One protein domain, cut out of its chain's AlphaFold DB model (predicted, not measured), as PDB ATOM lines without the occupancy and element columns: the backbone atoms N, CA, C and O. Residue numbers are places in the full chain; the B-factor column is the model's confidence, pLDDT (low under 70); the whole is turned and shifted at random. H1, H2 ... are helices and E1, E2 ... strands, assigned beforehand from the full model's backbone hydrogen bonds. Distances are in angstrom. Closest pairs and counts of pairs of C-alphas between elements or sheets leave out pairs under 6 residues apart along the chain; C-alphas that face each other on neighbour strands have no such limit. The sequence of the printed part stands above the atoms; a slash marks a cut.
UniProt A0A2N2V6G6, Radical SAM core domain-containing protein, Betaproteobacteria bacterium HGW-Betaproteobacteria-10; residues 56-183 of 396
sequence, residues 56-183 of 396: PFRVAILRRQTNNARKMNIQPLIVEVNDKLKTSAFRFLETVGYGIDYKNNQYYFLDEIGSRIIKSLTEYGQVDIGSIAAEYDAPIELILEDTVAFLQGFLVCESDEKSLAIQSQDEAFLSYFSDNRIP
ATOM      1  N   PRO A  56     187.122 145.598 153.138       36.19
ATOM      2  CA  PRO A  56     185.792 145.512 152.509       36.19
ATOM      3  C   PRO A  56     185.283 144.057 152.312       36.19
ATOM      4  O   PRO A  56     185.845 143.291 151.530       36.19
ATOM      5  N   PHE A  57     184.158 143.671 152.914       29.55
ATOM      6  CA  PHE A  57     183.417 142.473 152.494       29.55
ATOM      7  C   PHE A  57     181.938 142.849 152.303       29.55
ATOM      8  O   PHE A  57     181.327 143.433 153.192       29.55
ATOM      9  N   ARG A  58     181.347 142.500 151.152       44.12
ATOM     10  CA  ARG A  58     179.887 142.417 150.947       44.12
ATOM     11  C   ARG A  58     179.275 141.177 151.618       44.12
ATOM     12  O   ARG A  58     178.072 140.982 151.534       44.12
ATOM     13  N   VAL A  59     180.089 140.431 152.365       35.94
ATOM     14  CA  VAL A  59     179.743 139.607 153.527       35.94
ATOM     15  C   VAL A  59     180.094 140.412 154.786       35.94
ATOM     16  O   VAL A  59     181.269 140.623 155.064       35.94
ATOM     17  N   ALA A  60     179.129 140.883 155.571       33.38
ATOM     18  CA  ALA A  60     179.459 141.611 156.798       33.38
ATOM     19  C   ALA A  60     180.030 140.652 157.873       33.38
ATOM     20  O   ALA A  60     179.275 140.053 158.628       33.38
ATOM     21  N   ILE A  61     181.361 140.502 157.958       35.12
ATOM     22  CA  ILE A  61     182.036 139.980 159.162       35.12
ATOM     23  C   ILE A  61     182.363 141.183 160.034       35.12
ATOM     24  O   ILE A  61     183.251 141.976 159.709       35.12
ATOM     25  N   LEU A  62     181.652 141.331 161.140       32.53
ATOM     26  CA  LEU A  62     181.749 142.519 161.971       32.53
ATOM     27  C   LEU A  62     182.735 142.288 163.099       32.53
ATOM     28  O   LEU A  62     182.690 141.294 163.813       32.53
ATOM     29  N   ARG A  63     183.708 143.191 163.197       33.69
ATOM     30  CA  ARG A  63     184.769 143.130 164.199       33.69
ATOM     31  C   ARG A  63     184.698 144.362 165.084       33.69
ATOM     32  O   ARG A  63     184.602 145.472 164.561       33.69
ATOM     33  N   ARG A  64     184.844 144.130 166.395       32.56
ATOM     34  CA  ARG A  64     185.030 145.115 167.469       32.56
ATOM     35  C   ARG A  64     185.743 146.383 166.999       32.56
ATOM     36  O   ARG A  64     186.947 146.359 166.740       32.56
ATOM     37  N   GLN A  65     185.022 147.499 166.995       33.75
ATOM     38  CA  GLN A  65     185.619 148.822 167.137       33.75
ATOM     39  C   GLN A  65     185.258 149.346 168.523       33.75
ATOM     40  O   GLN A  65     184.177 149.882 168.734       33.75
ATOM     41  N   THR A  66     186.166 149.174 169.482       35.38
ATOM     42  CA  THR A  66     186.004 149.747 170.819       35.38
ATOM     43  C   THR A  66     186.192 151.255 170.732       35.38
ATOM     44  O   THR A  66     187.325 151.728 170.632       35.38
ATOM     45  N   ASN A  67     185.095 152.009 170.761       35.16
ATOM     46  CA  ASN A  67     185.109 153.431 171.082       35.16
ATOM     47  C   ASN A  67     183.784 153.837 171.749       35.16
ATOM     48  O   ASN A  67     182.793 154.125 171.087       35.16
ATOM     49  N   ASN A  68     183.832 153.949 173.081       39.59
ATOM     50  CA  ASN A  68     182.945 154.755 173.926       39.59
ATOM     51  C   ASN A  68     181.420 154.567 173.740       39.59
ATOM     52  O   ASN A  68     180.707 155.547 173.508       39.59
ATOM     53  N   ALA A  69     180.864 153.374 173.976       40.19
ATOM     54  CA  ALA A  69     179.411 153.223 174.127       40.19
ATOM     55  C   ALA A  69     178.897 153.684 175.512       40.19
ATOM     56  O   ALA A  69     178.518 152.893 176.373       40.19
ATOM     57  N   ARG A  70     178.811 155.003 175.738       41.25
ATOM     58  CA  ARG A  70     177.897 155.576 176.748       41.25
ATOM     59  C   ARG A  70     176.583 155.961 176.057       41.25
ATOM     60  O   ARG A  70     176.549 156.931 175.313       41.25
ATOM     61  N   LYS A  71     175.499 155.229 176.359       47.94
ATOM     62  CA  LYS A  71     174.099 155.489 175.941       47.94
ATOM     63  C   LYS A  71     173.863 155.583 174.419       47.94
ATOM     64  O   LYS A  71     173.296 156.562 173.942       47.94
ATOM     65  N   MET A  72     174.223 154.556 173.652       57.12
ATOM     66  CA  MET A  72     173.694 154.423 172.288       57.12
ATOM     67  C   MET A  72     172.289 153.812 172.329       57.12
ATOM     68  O   MET A  72     172.101 152.696 172.805       57.12
ATOM     69  N   ASN A  73     171.291 154.557 171.849       69.38
ATOM     70  CA  ASN A  73     169.956 154.021 171.608       69.38
ATOM     71  C   ASN A  73     169.984 153.215 170.300       69.38
ATOM     72  O   ASN A  73     170.050 153.806 169.226       69.38
ATOM     73  N   ILE A  74     169.952 151.886 170.398       82.88
ATOM     74  CA  ILE A  74     169.991 150.975 169.241       82.88
ATOM     75  C   ILE A  74     168.640 150.873 168.510       82.88
ATOM     76  O   ILE A  74     168.574 150.377 167.389       82.88
ATOM     77  N   GLN A  75     167.556 151.377 169.110       85.19
ATOM     78  CA  GLN A  75     166.206 151.196 168.583       85.19
ATOM     79  C   GLN A  75     165.998 151.736 167.153       85.19
ATOM     80  O   GLN A  75     165.352 151.039 166.373       85.19
ATOM     81  N   PRO A  76     166.539 152.909 166.756       89.62
ATOM     82  CA  PRO A  76     166.421 153.387 165.377       89.62
ATOM     83  C   PRO A  76     167.058 152.428 164.363       89.62
ATOM     84  O   PRO A  76     166.434 152.105 163.356       89.62
ATOM     85  N   LEU A  77     168.241 151.884 164.680       88.94
ATOM     86  CA  LEU A  77     168.920 150.898 163.831       88.94
ATOM     87  C   LEU A  77     168.094 149.618 163.694       88.94
ATOM     88  O   LEU A  77     167.978 149.080 162.599       88.94
ATOM     89  N   ILE A  78     167.484 149.145 164.785       90.12
ATOM     90  CA  ILE A  78     166.609 147.964 164.754       90.12
ATOM     91  C   ILE A  78     165.418 148.191 163.816       90.12
ATOM     92  O   ILE A  78     165.068 147.289 163.059       90.12
ATOM     93  N   VAL A  79     164.805 149.380 163.831       92.56
ATOM     94  CA  VAL A  79     163.684 149.700 162.931       92.56
ATOM     95  C   VAL A  79     164.126 149.658 161.468       92.56
ATOM     96  O   VAL A  79     163.460 149.016 160.657       92.56
ATOM     97  N   GLU A  80     165.253 150.288 161.134       92.56
ATOM     98  CA  GLU A  80     165.789 150.300 159.767       92.56
ATOM     99  C   GLU A  80     166.169 148.891 159.286       92.56
ATOM    100  O   GLU A  80     165.828 148.495 158.171       92.56
ATOM    101  N   VAL A  81     166.814 148.092 160.142       92.81
ATOM    102  CA  VAL A  81     167.177 146.709 159.804       92.81
ATOM    103  C   VAL A  81     165.934 145.842 159.633       92.81
ATOM    104  O   VAL A  81     165.864 145.086 158.668       92.81
ATOM    105  N   ASN A  82     164.930 145.967 160.502       93.44
ATOM    106  CA  ASN A  82     163.671 145.234 160.354       93.44
ATOM    107  C   ASN A  82     162.951 145.573 159.044       93.44
ATOM    108  O   ASN A  82     162.329 144.692 158.453       93.44
ATOM    109  N   ASP A  83     163.039 146.818 158.569       91.94
ATOM    110  CA  ASP A  83     162.497 147.179 157.258       91.94
ATOM    111  C   ASP A  83     163.260 146.485 156.123       91.94
ATOM    112  O   ASP A  83     162.639 145.856 155.265       91.94
ATOM    113  N   LYS A  84     164.599 146.476 156.181       90.94
ATOM    114  CA  LYS A  84     165.441 145.731 155.232       90.94
ATOM    115  C   LYS A  84     165.158 144.222 155.250       90.94
ATOM    116  O   LYS A  84     165.085 143.594 154.199       90.94
ATOM    117  N   LEU A  85     164.902 143.631 156.420       93.12
ATOM    118  CA  LEU A  85     164.586 142.202 156.563       93.12
ATOM    119  C   LEU A  85     163.275 141.781 155.875       93.12
ATOM    120  O   LEU A  85     163.096 140.589 155.588       93.12
ATOM    121  N   LYS A  86     162.375 142.722 155.553       91.38
ATOM    122  CA  LYS A  86     161.182 142.442 154.733       91.38
ATOM    123  C   LYS A  86     161.545 142.030 153.309       91.38
ATOM    124  O   LYS A  86     160.770 141.330 152.670       91.38
ATOM    125  N   THR A  87     162.727 142.399 152.818       91.19
ATOM    126  CA  THR A  87     163.228 141.972 151.504       91.19
ATOM    127  C   THR A  87     164.335 140.932 151.604       91.19
ATOM    128  O   THR A  87     165.043 140.680 150.631       91.19
ATOM    129  N   SER A  88     164.477 140.287 152.766       93.38
ATOM    130  CA  SER A  88     165.505 139.275 152.982       93.38
ATOM    131  C   SER A  88     164.969 137.913 153.404       93.38
ATOM    132  O   SER A  88     163.969 137.819 154.114       93.38
ATOM    133  N   ALA A  89     165.681 136.847 153.045       94.81
ATOM    134  CA  ALA A  89     165.522 135.521 153.641       94.81
ATOM    135  C   ALA A  89     166.839 135.059 154.252       94.81
ATOM    136  O   ALA A  89     167.897 135.255 153.660       94.81
ATOM    137  N   PHE A  90     166.753 134.420 155.417       95.25
ATOM    138  CA  PHE A  90     167.896 133.882 156.146       95.25
ATOM    139  C   PHE A  90     167.650 132.434 156.552       95.25
ATOM    140  O   PHE A  90     166.512 132.030 156.814       95.25
ATOM    141  N   ARG A  91     168.730 131.661 156.625       94.62
ATOM    142  CA  ARG A  91     168.773 130.339 157.250       94.62
ATOM    143  C   ARG A  91     169.856 130.341 158.311       94.62
ATOM    144  O   ARG A  91     170.906 130.959 158.142       94.62
ATOM    145  N   PHE A  92     169.559 129.657 159.405       89.94
ATOM    146  CA  PHE A  92     170.431 129.548 160.561       89.94
ATOM    147  C   PHE A  92     170.721 128.070 160.765       89.94
ATOM    148  O   PHE A  92     169.806 127.287 161.017       89.94
ATOM    149  N   LEU A  93     171.985 127.712 160.596       79.56
ATOM    150  CA  LEU A  93     172.536 126.425 160.992       79.56
ATOM    151  C   LEU A  93     172.985 126.537 162.460       79.56
ATOM    152  O   LEU A  93     172.832 127.601 163.058       79.56
ATOM    153  N   GLU A  94     173.490 125.454 163.059       76.94
ATOM    154  CA  GLU A  94     173.701 125.364 164.520       76.94
ATOM    155  C   GLU A  94     174.350 126.611 165.142       76.94
ATOM    156  O   GLU A  94     173.840 127.116 166.139       76.94
ATOM    157  N   THR A  95     175.411 127.147 164.531       71.38
ATOM    158  CA  THR A  95     176.140 128.309 165.066       71.38
ATOM    159  C   THR A  95     176.378 129.424 164.059       71.38
ATOM    160  O   THR A  95     176.984 130.421 164.412       71.38
ATOM    161  N   VAL A  96     175.950 129.304 162.806       82.50
ATOM    162  CA  VAL A  96     176.189 130.335 161.783       82.50
ATOM    163  C   VAL A  96     175.005 130.398 160.818       82.50
ATOM    164  O   VAL A  96     174.093 129.573 160.868       82.50
ATOM    165  N   GLY A  97     175.005 131.362 159.906       88.75
ATOM    166  CA  GLY A  97     173.861 131.602 159.044       88.75
ATOM    167  C   GLY A  97     174.248 132.192 157.709       88.75
ATOM    168  O   GLY A  97     175.380 132.609 157.474       88.75
ATOM    169  N   TYR A  98     173.278 132.231 156.816       92.31
ATOM    170  CA  TYR A  98     173.413 132.902 155.538       92.31
ATOM    171  C   TYR A  98     172.064 133.437 155.090       92.31
ATOM    172  O   TYR A  98     171.012 133.017 155.577       92.31
ATOM    173  N   GLY A  99     172.082 134.373 154.155       92.94
ATOM    174  CA  GLY A  99     170.853 134.934 153.629       92.94
ATOM    175  C   GLY A  99     171.046 135.763 152.384       92.94
ATOM    176  O   GLY A  99     172.161 135.960 151.905       92.94
ATOM    177  N   ILE A 100     169.923 136.239 151.867       91.00
ATOM    178  CA  ILE A 100     169.844 137.080 150.678       91.00
ATOM    179  C   ILE A 100     168.936 138.252 150.984       91.00
ATOM    180  O   ILE A 100     167.847 138.035 151.502       91.00
ATOM    181  N   ASP A 101     169.346 139.455 150.594       89.62
ATOM    182  CA  ASP A 101     168.458 140.586 150.340       89.62
ATOM    183  C   ASP A 101     168.239 140.697 148.831       89.62
ATOM    184  O   ASP A 101     169.137 141.077 148.073       89.62
ATOM    185  N   TYR A 102     167.045 140.325 148.378       86.00
ATOM    186  CA  TYR A 102     166.776 140.245 146.948       86.00
ATOM    187  C   TYR A 102     166.610 141.614 146.299       86.00
ATOM    188  O   TYR A 102     166.831 141.728 145.096       86.00
ATOM    189  N   LYS A 103     166.232 142.638 147.075       84.81
ATOM    190  CA  LYS A 103     166.003 143.991 146.561       84.81
ATOM    191  C   LYS A 103     167.315 144.646 146.146       84.81
ATOM    192  O   LYS A 103     167.365 145.311 145.120       84.81
ATOM    193  N   ASN A 104     168.372 144.408 146.920       80.69
ATOM    194  CA  ASN A 104     169.712 144.932 146.653       80.69
ATOM    195  C   ASN A 104     170.646 143.897 146.001       80.69
ATOM    196  O   ASN A 104     171.836 144.162 145.840       80.69
ATOM    197  N   ASN A 105     170.115 142.719 145.649       78.12
ATOM    198  CA  ASN A 105     170.865 141.577 145.128       78.12
ATOM    199  C   ASN A 105     172.124 141.264 145.956       78.12
ATOM    200  O   ASN A 105     173.219 141.112 145.417       78.12
ATOM    201  N   GLN A 106     171.962 141.222 147.279       82.69
ATOM    202  CA  GLN A 106     173.061 141.038 148.215       82.69
ATOM    203  C   GLN A 106     172.975 139.686 148.913       82.69
ATOM    204  O   GLN A 106     171.910 139.283 149.377       82.69
ATOM    205  N   TYR A 107     174.126 139.033 149.037       85.44
ATOM    206  CA  TYR A 107     174.303 137.773 149.748       85.44
ATOM    207  C   TYR A 107     175.019 138.003 151.079       85.44
ATOM    208  O   TYR A 107     175.905 138.850 151.177       85.44
ATOM    209  N   TYR A 108     174.665 137.229 152.100       85.44
ATOM    210  CA  TYR A 108     175.260 137.312 153.429       85.44
ATOM    211  C   TYR A 108     175.732 135.936 153.887       85.44
ATOM    212  O   TYR A 108     174.972 134.972 153.820       85.44
ATOM    213  N   PHE A 109     176.939 135.880 154.444       85.69
ATOM    214  CA  PHE A 109     177.310 134.883 155.445       85.69
ATOM    215  C   PHE A 109     177.386 135.583 156.795       85.69
ATOM    216  O   PHE A 109     177.906 136.695 156.897       85.69
ATOM    217  N   LEU A 110     176.845 134.937 157.812       84.88
ATOM    218  CA  LEU A 110     176.788 135.434 159.172       84.88
ATOM    219  C   LEU A 110     177.702 134.569 160.027       84.88
ATOM    220  O   LEU A 110     177.635 133.341 159.963       84.88
ATOM    221  N   ASP A 111     178.535 135.209 160.840       81.94
ATOM    222  CA  ASP A 111     179.186 134.523 161.948       81.94
ATOM    223  C   ASP A 111     178.169 134.226 163.063       81.94
ATOM    224  O   ASP A 111     176.965 134.447 162.920       81.94
ATOM    225  N   GLU A 112     178.645 133.683 164.172       84.00
ATOM    226  CA  GLU A 112     177.809 133.232 165.279       84.00
ATOM    227  C   GLU A 112     176.990 134.351 165.923       84.00
ATOM    228  O   GLU A 112     175.763 134.254 166.035       84.00
ATOM    229  N   ILE A 113     177.636 135.476 166.223       82.12
ATOM    230  CA  ILE A 113     176.970 136.639 166.812       82.12
ATOM    231  C   ILE A 113     175.996 137.257 165.802       82.12
ATOM    232  O   ILE A 113     174.840 137.521 166.140       82.12
ATOM    233  N   GLY A 114     176.410 137.433 164.543       87.31
ATOM    234  CA  GLY A 114     175.546 137.953 163.487       87.31
ATOM    235  C   GLY A 114     174.320 137.076 163.239       87.31
ATOM    236  O   GLY A 114     173.209 137.583 163.075       87.31
ATOM    237  N   SER A 115     174.491 135.755 163.291       89.94
ATOM    238  CA  SER A 115     173.400 134.784 163.172       89.94
ATOM    239  C   SER A 115     172.421 134.922 164.321       89.94
ATOM    240  O   SER A 115     171.216 135.003 164.093       89.94
ATOM    241  N   ARG A 116     172.924 135.031 165.553       88.19
ATOM    242  CA  ARG A 116     172.094 135.226 166.742       88.19
ATOM    243  C   ARG A 116     171.310 136.542 166.688       88.19
ATOM    244  O   ARG A 116     170.128 136.553 167.050       88.19
ATOM    245  N   ILE A 117     171.929 137.622 166.208       91.12
ATOM    246  CA  ILE A 117     171.301 138.942 166.033       91.12
ATOM    247  C   ILE A 117     170.195 138.886 164.975       91.12
ATOM    248  O   ILE A 117     169.044 139.193 165.286       91.12
ATOM    249  N   ILE A 118     170.515 138.463 163.744       93.81
ATOM    250  CA  ILE A 118     169.539 138.397 162.645       93.81
ATOM    251  C   ILE A 118     168.409 137.434 163.003       93.81
ATOM    252  O   ILE A 118     167.252 137.786 162.802       93.81
ATOM    253  N   LYS A 119     168.704 136.276 163.608       92.00
ATOM    254  CA  LYS A 119     167.672 135.339 164.069       92.00
ATOM    255  C   LYS A 119     166.700 136.011 165.034       92.00
ATOM    256  O   LYS A 119     165.492 135.944 164.816       92.00
ATOM    257  N   SER A 120     167.216 136.733 166.030       90.31
ATOM    258  CA  SER A 120     166.383 137.453 167.006       90.31
ATOM    259  C   SER A 120     165.487 138.497 166.342       90.31
ATOM    260  O   SER A 120     164.300 138.581 166.647       90.31
ATOM    261  N   LEU A 121     166.033 139.257 165.391       92.56
ATOM    262  CA  LEU A 121     165.269 140.245 164.633       92.56
ATOM    263  C   LEU A 121     164.199 139.588 163.756       92.56
ATOM    264  O   LEU A 121     163.059 140.041 163.746       92.56
ATOM    265  N   THR A 122     164.523 138.492 163.069       90.62
ATOM    266  CA  THR A 122     163.559 137.789 162.211       90.62
ATOM    267  C   THR A 122     162.440 137.097 162.991       90.62
ATOM    268  O   THR A 122     161.324 137.024 162.484       90.62
ATOM    269  N   GLU A 123     162.712 136.598 164.200       88.69
ATOM    270  CA  GLU A 123     161.733 135.866 165.019       88.69
ATOM    271  C   GLU A 123     160.928 136.786 165.948       88.69
ATOM    272  O   GLU A 123     159.730 136.576 166.132       88.69
ATOM    273  N   TYR A 124     161.566 137.810 166.524       88.38
ATOM    274  CA  TYR A 124     160.981 138.638 167.587       88.38
ATOM    275  C   TYR A 124     160.943 140.136 167.259       88.38
ATOM    276  O   TYR A 124     160.374 140.907 168.028       88.38
ATOM    277  N   GLY A 125     161.565 140.582 166.163       87.75
ATOM    278  CA  GLY A 125     161.653 142.001 165.795       87.75
ATOM    279  C   GLY A 125     162.567 142.840 166.695       87.75
ATOM    280  O   GLY A 125     162.601 144.063 166.558       87.75
ATOM    281  N   GLN A 126     163.306 142.215 167.615       88.00
ATOM    282  CA  GLN A 126     164.167 142.884 168.592       88.00
ATOM    283  C   GLN A 126     165.407 142.045 168.918       88.00
ATOM    284  O   GLN A 126     165.441 140.843 168.656       88.00
ATOM    285  N   VAL A 127     166.418 142.678 169.515       85.88
ATOM    286  CA  VAL A 127     167.642 142.012 169.981       85.88
ATOM    287  C   VAL A 127     167.723 142.123 171.498       85.88
ATOM    288  O   VAL A 127     167.761 143.228 172.037       85.88
ATOM    289  N   ASP A 128     167.781 140.982 172.185       84.19
ATOM    290  CA  ASP A 128     168.073 140.930 173.617       84.19
ATOM    291  C   ASP A 128     169.587 140.812 173.833       84.19
ATOM    292  O   ASP A 128     170.162 139.722 173.839       84.19
ATOM    293  N   ILE A 129     170.233 141.964 174.006       85.69
ATOM    294  CA  ILE A 129     171.677 142.060 174.254       85.69
ATOM    295  C   ILE A 129     172.080 141.298 175.524       85.69
ATOM    296  O   ILE A 129     173.149 140.695 175.554       85.69
ATOM    297  N   GLY A 130     171.237 141.303 176.562       80.19
ATOM    298  CA  GLY A 130     171.535 140.643 177.831       80.19
ATOM    299  C   GLY A 130     171.563 139.125 177.687       80.19
ATOM    300  O   GLY A 130     172.488 138.480 178.178       80.19
ATOM    301  N   SER A 131     170.596 138.562 176.957       83.88
ATOM    302  CA  SER A 131     170.577 137.129 176.648       83.88
ATOM    303  C   SER A 131     171.806 136.702 175.847       83.88
ATOM    304  O   SER A 131     172.388 135.670 176.169       83.88
ATOM    305  N   ILE A 132     172.214 137.483 174.842       85.44
ATOM    306  CA  ILE A 132     173.406 137.178 174.038       85.44
ATOM    307  C   ILE A 132     174.666 137.274 174.912       85.44
ATOM    308  O   ILE A 132     175.483 136.364 174.922       85.44
ATOM    309  N   ALA A 133     174.808 138.330 175.714       85.94
ATOM    310  CA  ALA A 133     175.942 138.492 176.626       85.94
ATOM    311  C   ALA A 133     176.092 137.319 177.608       85.94
ATOM    312  O   ALA A 133     177.203 136.835 177.815       85.94
ATOM    313  N   ALA A 134     174.980 136.823 178.158       84.62
ATOM    314  CA  ALA A 134     174.979 135.665 179.047       84.62
ATOM    315  C   ALA A 134     175.330 134.350 178.325       84.62
ATOM    316  O   ALA A 134     176.046 133.528 178.887       84.62
ATOM    317  N   GLU A 135     174.847 134.158 177.092       87.06
ATOM    318  CA  GLU A 135     175.122 132.969 176.268       87.06
ATOM    319  C   GLU A 135     176.623 132.808 175.974       87.06
ATOM    320  O   GLU A 135     177.145 131.697 176.031       87.06
ATOM    321  N   TYR A 136     177.322 133.922 175.733       84.25
ATOM    322  CA  TYR A 136     178.746 133.945 175.370       84.25
ATOM    323  C   TYR A 136     179.697 134.288 176.529       84.25
ATOM    324  O   TYR A 136     180.887 134.487 176.280       84.25
ATOM    325  N   ASP A 137     179.200 134.386 177.769       90.12
ATOM    326  CA  ASP A 137     179.966 134.836 178.949       90.12
ATOM    327  C   ASP A 137     180.780 136.119 178.672       90.12
ATOM    328  O   ASP A 137     181.986 136.220 178.910       90.12
ATOM    329  N   ALA A 138     180.111 137.111 178.078       85.81
ATOM    330  CA  ALA A 138     180.718 138.345 177.592       85.81
ATOM    331  C   ALA A 138     180.113 139.586 178.277       85.81
ATOM    332  O   ALA A 138     178.932 139.590 178.626       85.81
ATOM    333  N   PRO A 139     180.875 140.687 178.440       88.69
ATOM    334  CA  PRO A 139     180.318 141.943 178.941       88.69
ATOM    335  C   PRO A 139     179.189 142.478 178.043       88.69
ATOM    336  O   PRO A 139     179.323 142.501 176.819       88.69
ATOM    337  N   ILE A 140     178.101 142.970 178.643       84.56
ATOM    338  CA  ILE A 140     176.942 143.518 177.913       84.56
ATOM    339  C   ILE A 140     177.353 144.676 177.001       84.56
ATOM    340  O   ILE A 140     176.902 144.757 175.860       84.56
ATOM    341  N   GLU A 141     178.219 145.565 177.488       84.19
ATOM    342  CA  GLU A 141     178.682 146.741 176.748       84.19
ATOM    343  C   GLU A 141     179.379 146.341 175.451       84.19
ATOM    344  O   GLU A 141     179.210 146.988 174.422       84.19
ATOM    345  N   LEU A 142     180.116 145.236 175.496       83.75
ATOM    346  CA  LEU A 142     180.811 144.711 174.342       83.75
ATOM    347  C   LEU A 142     179.833 144.151 173.302       83.75
ATOM    348  O   LEU A 142     179.953 144.476 172.125       83.75
ATOM    349  N   ILE A 143     178.863 143.333 173.723       84.69
ATOM    350  CA  ILE A 143     177.850 142.798 172.802       84.69
ATOM    351  C   ILE A 143     177.022 143.934 172.199       84.69
ATOM    352  O   ILE A 143     176.667 143.875 171.024       84.69
ATOM    353  N   LEU A 144     176.741 144.989 172.969       85.44
ATOM    354  CA  LEU A 144     176.064 146.177 172.463       85.44
ATOM    355  C   LEU A 144     176.888 146.878 171.373       85.44
ATOM    356  O   LEU A 144     176.336 147.181 170.318       85.44
ATOM    357  N   GLU A 145     178.182 147.119 171.608       84.25
ATOM    358  CA  GLU A 145     179.088 147.715 170.615       84.25
ATOM    359  C   GLU A 145     179.160 146.868 169.336       84.25
ATOM    360  O   GLU A 145     178.973 147.398 168.237       84.25
ATOM    361  N   ASP A 146     179.342 145.550 169.476       83.06
ATOM    362  CA  ASP A 146     179.397 144.619 168.345       83.06
ATOM    363  C   ASP A 146     178.057 144.563 167.593       83.06
ATOM    364  O   ASP A 146     178.043 144.558 166.362       83.06
ATOM    365  N   THR A 147     176.922 144.611 168.298       87.31
ATOM    366  CA  THR A 147     175.590 144.644 167.672       87.31
ATOM    367  C   THR A 147     175.365 145.953 166.918       87.31
ATOM    368  O   THR A 147     174.871 145.931 165.795       87.31
ATOM    369  N   VAL A 148     175.730 147.105 167.490       86.50
ATOM    370  CA  VAL A 148     175.589 148.402 166.806       86.50
ATOM    371  C   VAL A 148     176.435 148.431 165.541       86.50
ATOM    372  O   VAL A 148     175.911 148.767 164.476       86.50
ATOM    373  N   ALA A 149     177.705 148.029 165.640       83.81
ATOM    374  CA  ALA A 149     178.569 147.896 164.477       83.81
ATOM    375  C   ALA A 149     177.930 146.951 163.451       83.81
ATOM    376  O   ALA A 149     177.891 147.281 162.264       83.81
ATOM    377  N   PHE A 150     177.369 145.820 163.913       86.31
ATOM    378  CA  PHE A 150     176.713 144.842 163.052       86.31
ATOM    379  C   PHE A 150     175.568 145.436 162.254       86.31
ATOM    380  O   PHE A 150     175.565 145.356 161.026       86.31
ATOM    381  N   LEU A 151     174.619 146.072 162.933       89.06
ATOM    382  CA  LEU A 151     173.439 146.633 162.288       89.06
ATOM    383  C   LEU A 151     173.814 147.774 161.338       89.06
ATOM    384  O   LEU A 151     173.267 147.853 160.243       89.06
ATOM    385  N   GLN A 152     174.787 148.614 161.700       85.88
ATOM    386  CA  GLN A 152     175.288 149.661 160.807       85.88
ATOM    387  C   GLN A 152     175.911 149.071 159.538       85.88
ATOM    388  O   GLN A 152     175.559 149.486 158.437       85.88
ATOM    389  N   GLY A 153     176.784 148.068 159.670       82.19
ATOM    390  CA  GLY A 153     177.372 147.383 158.516       82.19
ATOM    391  C   GLY A 153     176.338 146.626 157.681       82.19
ATOM    392  O   GLY A 153     176.462 146.560 156.463       82.19
ATOM    393  N   PHE A 154     175.285 146.103 158.313       84.69
ATOM    394  CA  PHE A 154     174.171 145.469 157.615       84.69
ATOM    395  C   PHE A 154     173.356 146.472 156.787       84.69
ATOM    396  O   PHE A 154     172.860 146.115 155.719       84.69
ATOM    397  N   LEU A 155     173.221 147.721 157.243       84.25
ATOM    398  CA  LEU A 155     172.502 148.786 156.533       84.25
ATOM    399  C   LEU A 155     173.330 149.426 155.413       84.25
ATOM    400  O   LEU A 155     172.778 149.743 154.359       84.25
ATOM    401  N   VAL A 156     174.637 149.609 155.620       74.38
ATOM    402  CA  VAL A 156     175.523 150.259 154.646       74.38
ATOM    403  C   VAL A 156     175.788 149.326 153.464       74.38
ATOM    404  O   VAL A 156     176.583 148.390 153.534       74.38
ATOM    405  N   CYS A 157     175.132 149.622 152.344       55.38
ATOM    406  CA  CYS A 157     175.324 148.954 151.062       55.38
ATOM    407  C   CYS A 157     175.577 149.989 149.977       55.38
ATOM    408  O   CYS A 157     174.640 150.463 149.342       55.38
ATOM    409  N   GLU A 158     176.840 150.331 149.735       48.25
ATOM    410  CA  GLU A 158     177.173 151.097 148.538       48.25
ATOM    411  C   GLU A 158     177.194 150.174 147.312       48.25
ATOM    412  O   GLU A 158     177.886 149.147 147.231       48.25
ATOM    413  N   SER A 159     176.345 150.535 146.357       43.47
ATOM    414  CA  SER A 159     176.158 149.928 145.049       43.47
ATOM    415  C   SER A 159     177.208 150.426 144.055       43.47
ATOM    416  O   SER A 159     176.857 150.994 143.029       43.47
ATOM    417  N   ASP A 160     178.496 150.220 144.326       41.12
ATOM    418  CA  ASP A 160     179.510 150.406 143.285       41.12
ATOM    419  C   ASP A 160     179.664 149.102 142.497       41.12
ATOM    420  O   ASP A 160     180.503 148.257 142.794       41.12
ATOM    421  N   GLU A 161     178.832 148.933 141.464       45.59
ATOM    422  CA  GLU A 161     178.770 147.767 140.557       45.59
ATOM    423  C   GLU A 161     180.104 147.394 139.869       45.59
ATOM    424  O   GLU A 161     180.191 146.377 139.185       45.59
ATOM    425  N   LYS A 162     181.169 148.190 140.028       43.38
ATOM    426  CA  LYS A 162     182.432 148.055 139.278       43.38
ATOM    427  C   LYS A 162     183.601 147.452 140.059       43.38
ATOM    428  O   LYS A 162     184.731 147.462 139.573       43.38
ATOM    429  N   SER A 163     183.367 146.923 141.255       48.03
ATOM    430  CA  SER A 163     184.424 146.340 142.083       48.03
ATOM    431  C   SER A 163     184.603 144.834 141.817       48.03
ATOM    432  O   SER A 163     183.694 144.034 142.032       48.03
ATOM    433  N   LEU A 164     185.810 144.424 141.402       45.16
ATOM    434  CA  LEU A 164     186.242 143.016 141.265       45.16
ATOM    435  C   LEU A 164     186.048 142.193 142.555       45.16
ATOM    436  O   LEU A 164     185.918 140.973 142.497       45.16
ATOM    437  N   ALA A 165     186.012 142.850 143.719       47.97
ATOM    438  CA  ALA A 165     185.780 142.199 145.004       47.97
ATOM    439  C   ALA A 165     184.311 141.803 145.230       47.97
ATOM    440  O   ALA A 165     184.044 141.014 146.128       47.97
ATOM    441  N   ILE A 166     183.363 142.348 144.458       48.84
ATOM    442  CA  ILE A 166     181.932 142.011 144.542       48.84
ATOM    443  C   ILE A 166     181.655 140.709 143.787       48.84
ATOM    444  O   ILE A 166     181.026 139.808 144.330       48.84
ATOM    445  N   GLN A 167     182.185 140.579 142.568       54.62
ATOM    446  CA  GLN A 167     181.992 139.387 141.734       54.62
ATOM    447  C   GLN A 167     182.544 138.118 142.397       54.62
ATOM    448  O   GLN A 167     181.895 137.077 142.375       54.62
ATOM    449  N   SER A 168     183.695 138.218 143.068       56.34
ATOM    450  CA  SER A 168     184.295 137.086 143.783       56.34
ATOM    451  C   SER A 168     183.486 136.614 144.999       56.34
ATOM    452  O   SER A 168     183.676 135.490 145.460       56.34
ATOM    453  N   GLN A 169     182.585 137.444 145.530       59.97
ATOM    454  CA  GLN A 169     181.774 137.114 146.707       59.97
ATOM    455  C   GLN A 169     180.462 136.428 146.339       59.97
ATOM    456  O   GLN A 169     180.086 135.461 147.003       59.97
ATOM    457  N   ASP A 170     179.821 136.857 145.252       70.19
ATOM    458  CA  ASP A 170     178.678 136.147 144.671       70.19
ATOM    459  C   ASP A 170     179.097 134.724 144.260       70.19
ATOM    460  O   ASP A 170     178.403 133.752 144.561       70.19
ATOM    461  N   GLU A 171     180.283 134.579 143.656       74.62
ATOM    462  CA  GLU A 171     180.862 133.275 143.313       74.62
ATOM    463  C   GLU A 171     181.100 132.393 144.545       74.62
ATOM    464  O   GLU A 171     180.757 131.212 144.519       74.62
ATOM    465  N   ALA A 172     181.633 132.944 145.640       75.38
ATOM    466  CA  ALA A 172     181.850 132.188 146.874       75.38
ATOM    467  C   ALA A 172     180.529 131.706 147.497       75.38
ATOM    468  O   ALA A 172     180.433 130.559 147.939       75.38
ATOM    469  N   PHE A 173     179.501 132.562 147.501       80.81
ATOM    470  CA  PHE A 173     178.173 132.195 147.985       80.81
ATOM    471  C   PHE A 173     177.563 131.075 147.141       80.81
ATOM    472  O   PHE A 173     177.142 130.052 147.674       80.81
ATOM    473  N   LEU A 174     177.573 131.215 145.815       82.06
ATOM    474  CA  LEU A 174     177.027 130.200 144.915       82.06
ATOM    475  C   LEU A 174     177.830 128.889 144.945       82.06
ATOM    476  O   LEU A 174     177.228 127.813 144.911       82.06
ATOM    477  N   SER A 175     179.162 128.957 145.065       83.00
ATOM    478  CA  SER A 175     180.016 127.772 145.234       83.00
ATOM    479  C   SER A 175     179.644 127.014 146.498       83.00
ATOM    480  O   SER A 175     179.475 125.805 146.438       83.00
ATOM    481  N   TYR A 176     179.416 127.709 147.617       82.75
ATOM    482  CA  TYR A 176     178.995 127.068 148.861       82.75
ATOM    483  C   TYR A 176     177.702 126.254 148.691       82.75
ATOM    484  O   TYR A 176     177.654 125.093 149.102       82.75
ATOM    485  N   PHE A 177     176.676 126.821 148.048       85.94
ATOM    486  CA  PHE A 177     175.424 126.101 147.784       85.94
ATOM    487  C   PHE A 177     175.660 124.879 146.887       85.94
ATOM    488  O   PHE A 177     175.141 123.801 147.171       85.94
ATOM    489  N   SER A 178     176.479 125.027 145.844       86.19
ATOM    490  CA  SER A 178     176.838 123.933 144.937       86.19
ATOM    491  C   SER A 178     177.599 122.809 145.652       86.19
ATOM    492  O   SER A 178     177.215 121.643 145.560       86.19
ATOM    493  N   ASP A 179     178.647 123.153 146.400       87.56
ATOM    494  CA  ASP A 179     179.538 122.211 147.084       87.56
ATOM    495  C   ASP A 179     178.799 121.417 148.170       87.56
ATOM    496  O   ASP A 179     179.042 120.223 148.351       87.56
ATOM    497  N   ASN A 180     177.839 122.060 148.842       84.94
ATOM    498  CA  ASN A 180     177.024 121.447 149.894       84.94
ATOM    499  C   ASN A 180     175.691 120.887 149.379       84.94
ATOM    500  O   ASN A 180     174.908 120.354 150.163       84.94
ATOM    501  N   ARG A 181     175.435 120.970 148.066       90.12
ATOM    502  CA  ARG A 181     174.196 120.514 147.413       90.12
ATOM    503  C   ARG A 181     172.926 121.100 148.036       90.12
ATOM    504  O   ARG A 181     171.900 120.426 148.119       90.12
ATOM    505  N   ILE A 182     172.991 122.361 148.448       89.31
ATOM    506  CA  ILE A 182     171.841 123.099 148.963       89.31
ATOM    507  C   ILE A 182     171.131 123.734 147.759       89.31
ATOM    508  O   ILE A 182     171.733 124.550 147.055       89.31
ATOM    509  N   PRO A 183     169.860 123.397 147.481       91.50
ATOM    510  CA  PRO A 183     169.105 124.076 146.445       91.50
ATOM    511  C   PRO A 183     168.797 125.500 146.906       91.50
ATOM    512  O   PRO A 183     168.054 125.706 147.864       91.50
TER     513      PRO A 183
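This is residues 56 to 183 of the 396 residues of the protein "Radical SAM core domain-containing protein" of Betaproteobacteria bacterium HGW-Betaproteobacteria-10 (UniProt A0A2N2V6G6). A small sheet of three antiparallel strands, E1, E2 and E3, has H2 over one face and H5 over the opposite face. Beyond it, H1 packs across H2 and on H4, and H3 packs on H4, while residues 175 to 181, of which 175 to 179 belong to H5, stick out. The printed part has 128 residues with five named helices and three named strands, in the order H1, E1, E2, E3, H2, H3, H4, H5; its class is mostly helix. The sheet's order is E1, E2, E3. The whole is compact, with a radius of gyration of the C-alphas of 14.9 A and spans of 41 by 31 by 25 A.

Residues 56 to 74 hold no named element. H1, residues 75 to 85, is followed by E1, residues 88 to 92, E2, residues 97 to 101, and E3, residues 106 to 110. These strands form a meander, each the antiparallel neighbour of the one before, and E1 and E2, like E2 and E3, are a hairpin. N 89 and O 100 are within hydrogen-bond range at 2.9 A, as are N 108 and O 99 at 2.8 A. H2, residues 112 to 124, is on the sheet at a height of 8.9 A, over E1 and E2; the closest C-alphas of E2 and H2 are those of Gly 97 and Ser 115, 5.2 A apart. H2 touches H1 with residues 121 to 122 alone, about perpendicular at 85 degrees, the closest C-alphas being those of Asn 82 and Leu 121, 6.8 A. H3, residues 129 to 135, touches H4, residues 140 to 155, at a steep tilt of 65 degrees, opposite ways, with the C-alphas of Ala 133 and Ile 140 closest at 5.3 A. H4 touches H1 with residues 148 to 155 alone, at a steep tilt of 44 degrees, the same way; the closest C-alphas are those of Leu 77 and Leu 151, 6.4 A. H5, residues 164 to 179, is on the sheet on the opposite face to H2; its closest C-alpha to E3 is that of Asp 170, 6.9 A from that of Tyr 107. Every O i to N i+4 pair is within hydrogen-bond range in H1, H2, H3 and H4, and 10 of 12 in H5.

H1 begins at C-alpha 75, (166.206, 151.196, 168.583), and is 15.1 A long. H2 is 17.8 A long, H4 22.5 A and H5 22.6 A. H5 ends at C-alpha 179, (179.538, 122.211, 147.084).

The C-alphas farthest apart are those of Arg 70 and Arg 181, 45.9 A. The printed part has no cut and no long link. Mean pLDDT of the printed part is 76.0; residues 56 to 73 and 157 to 169 are under 70.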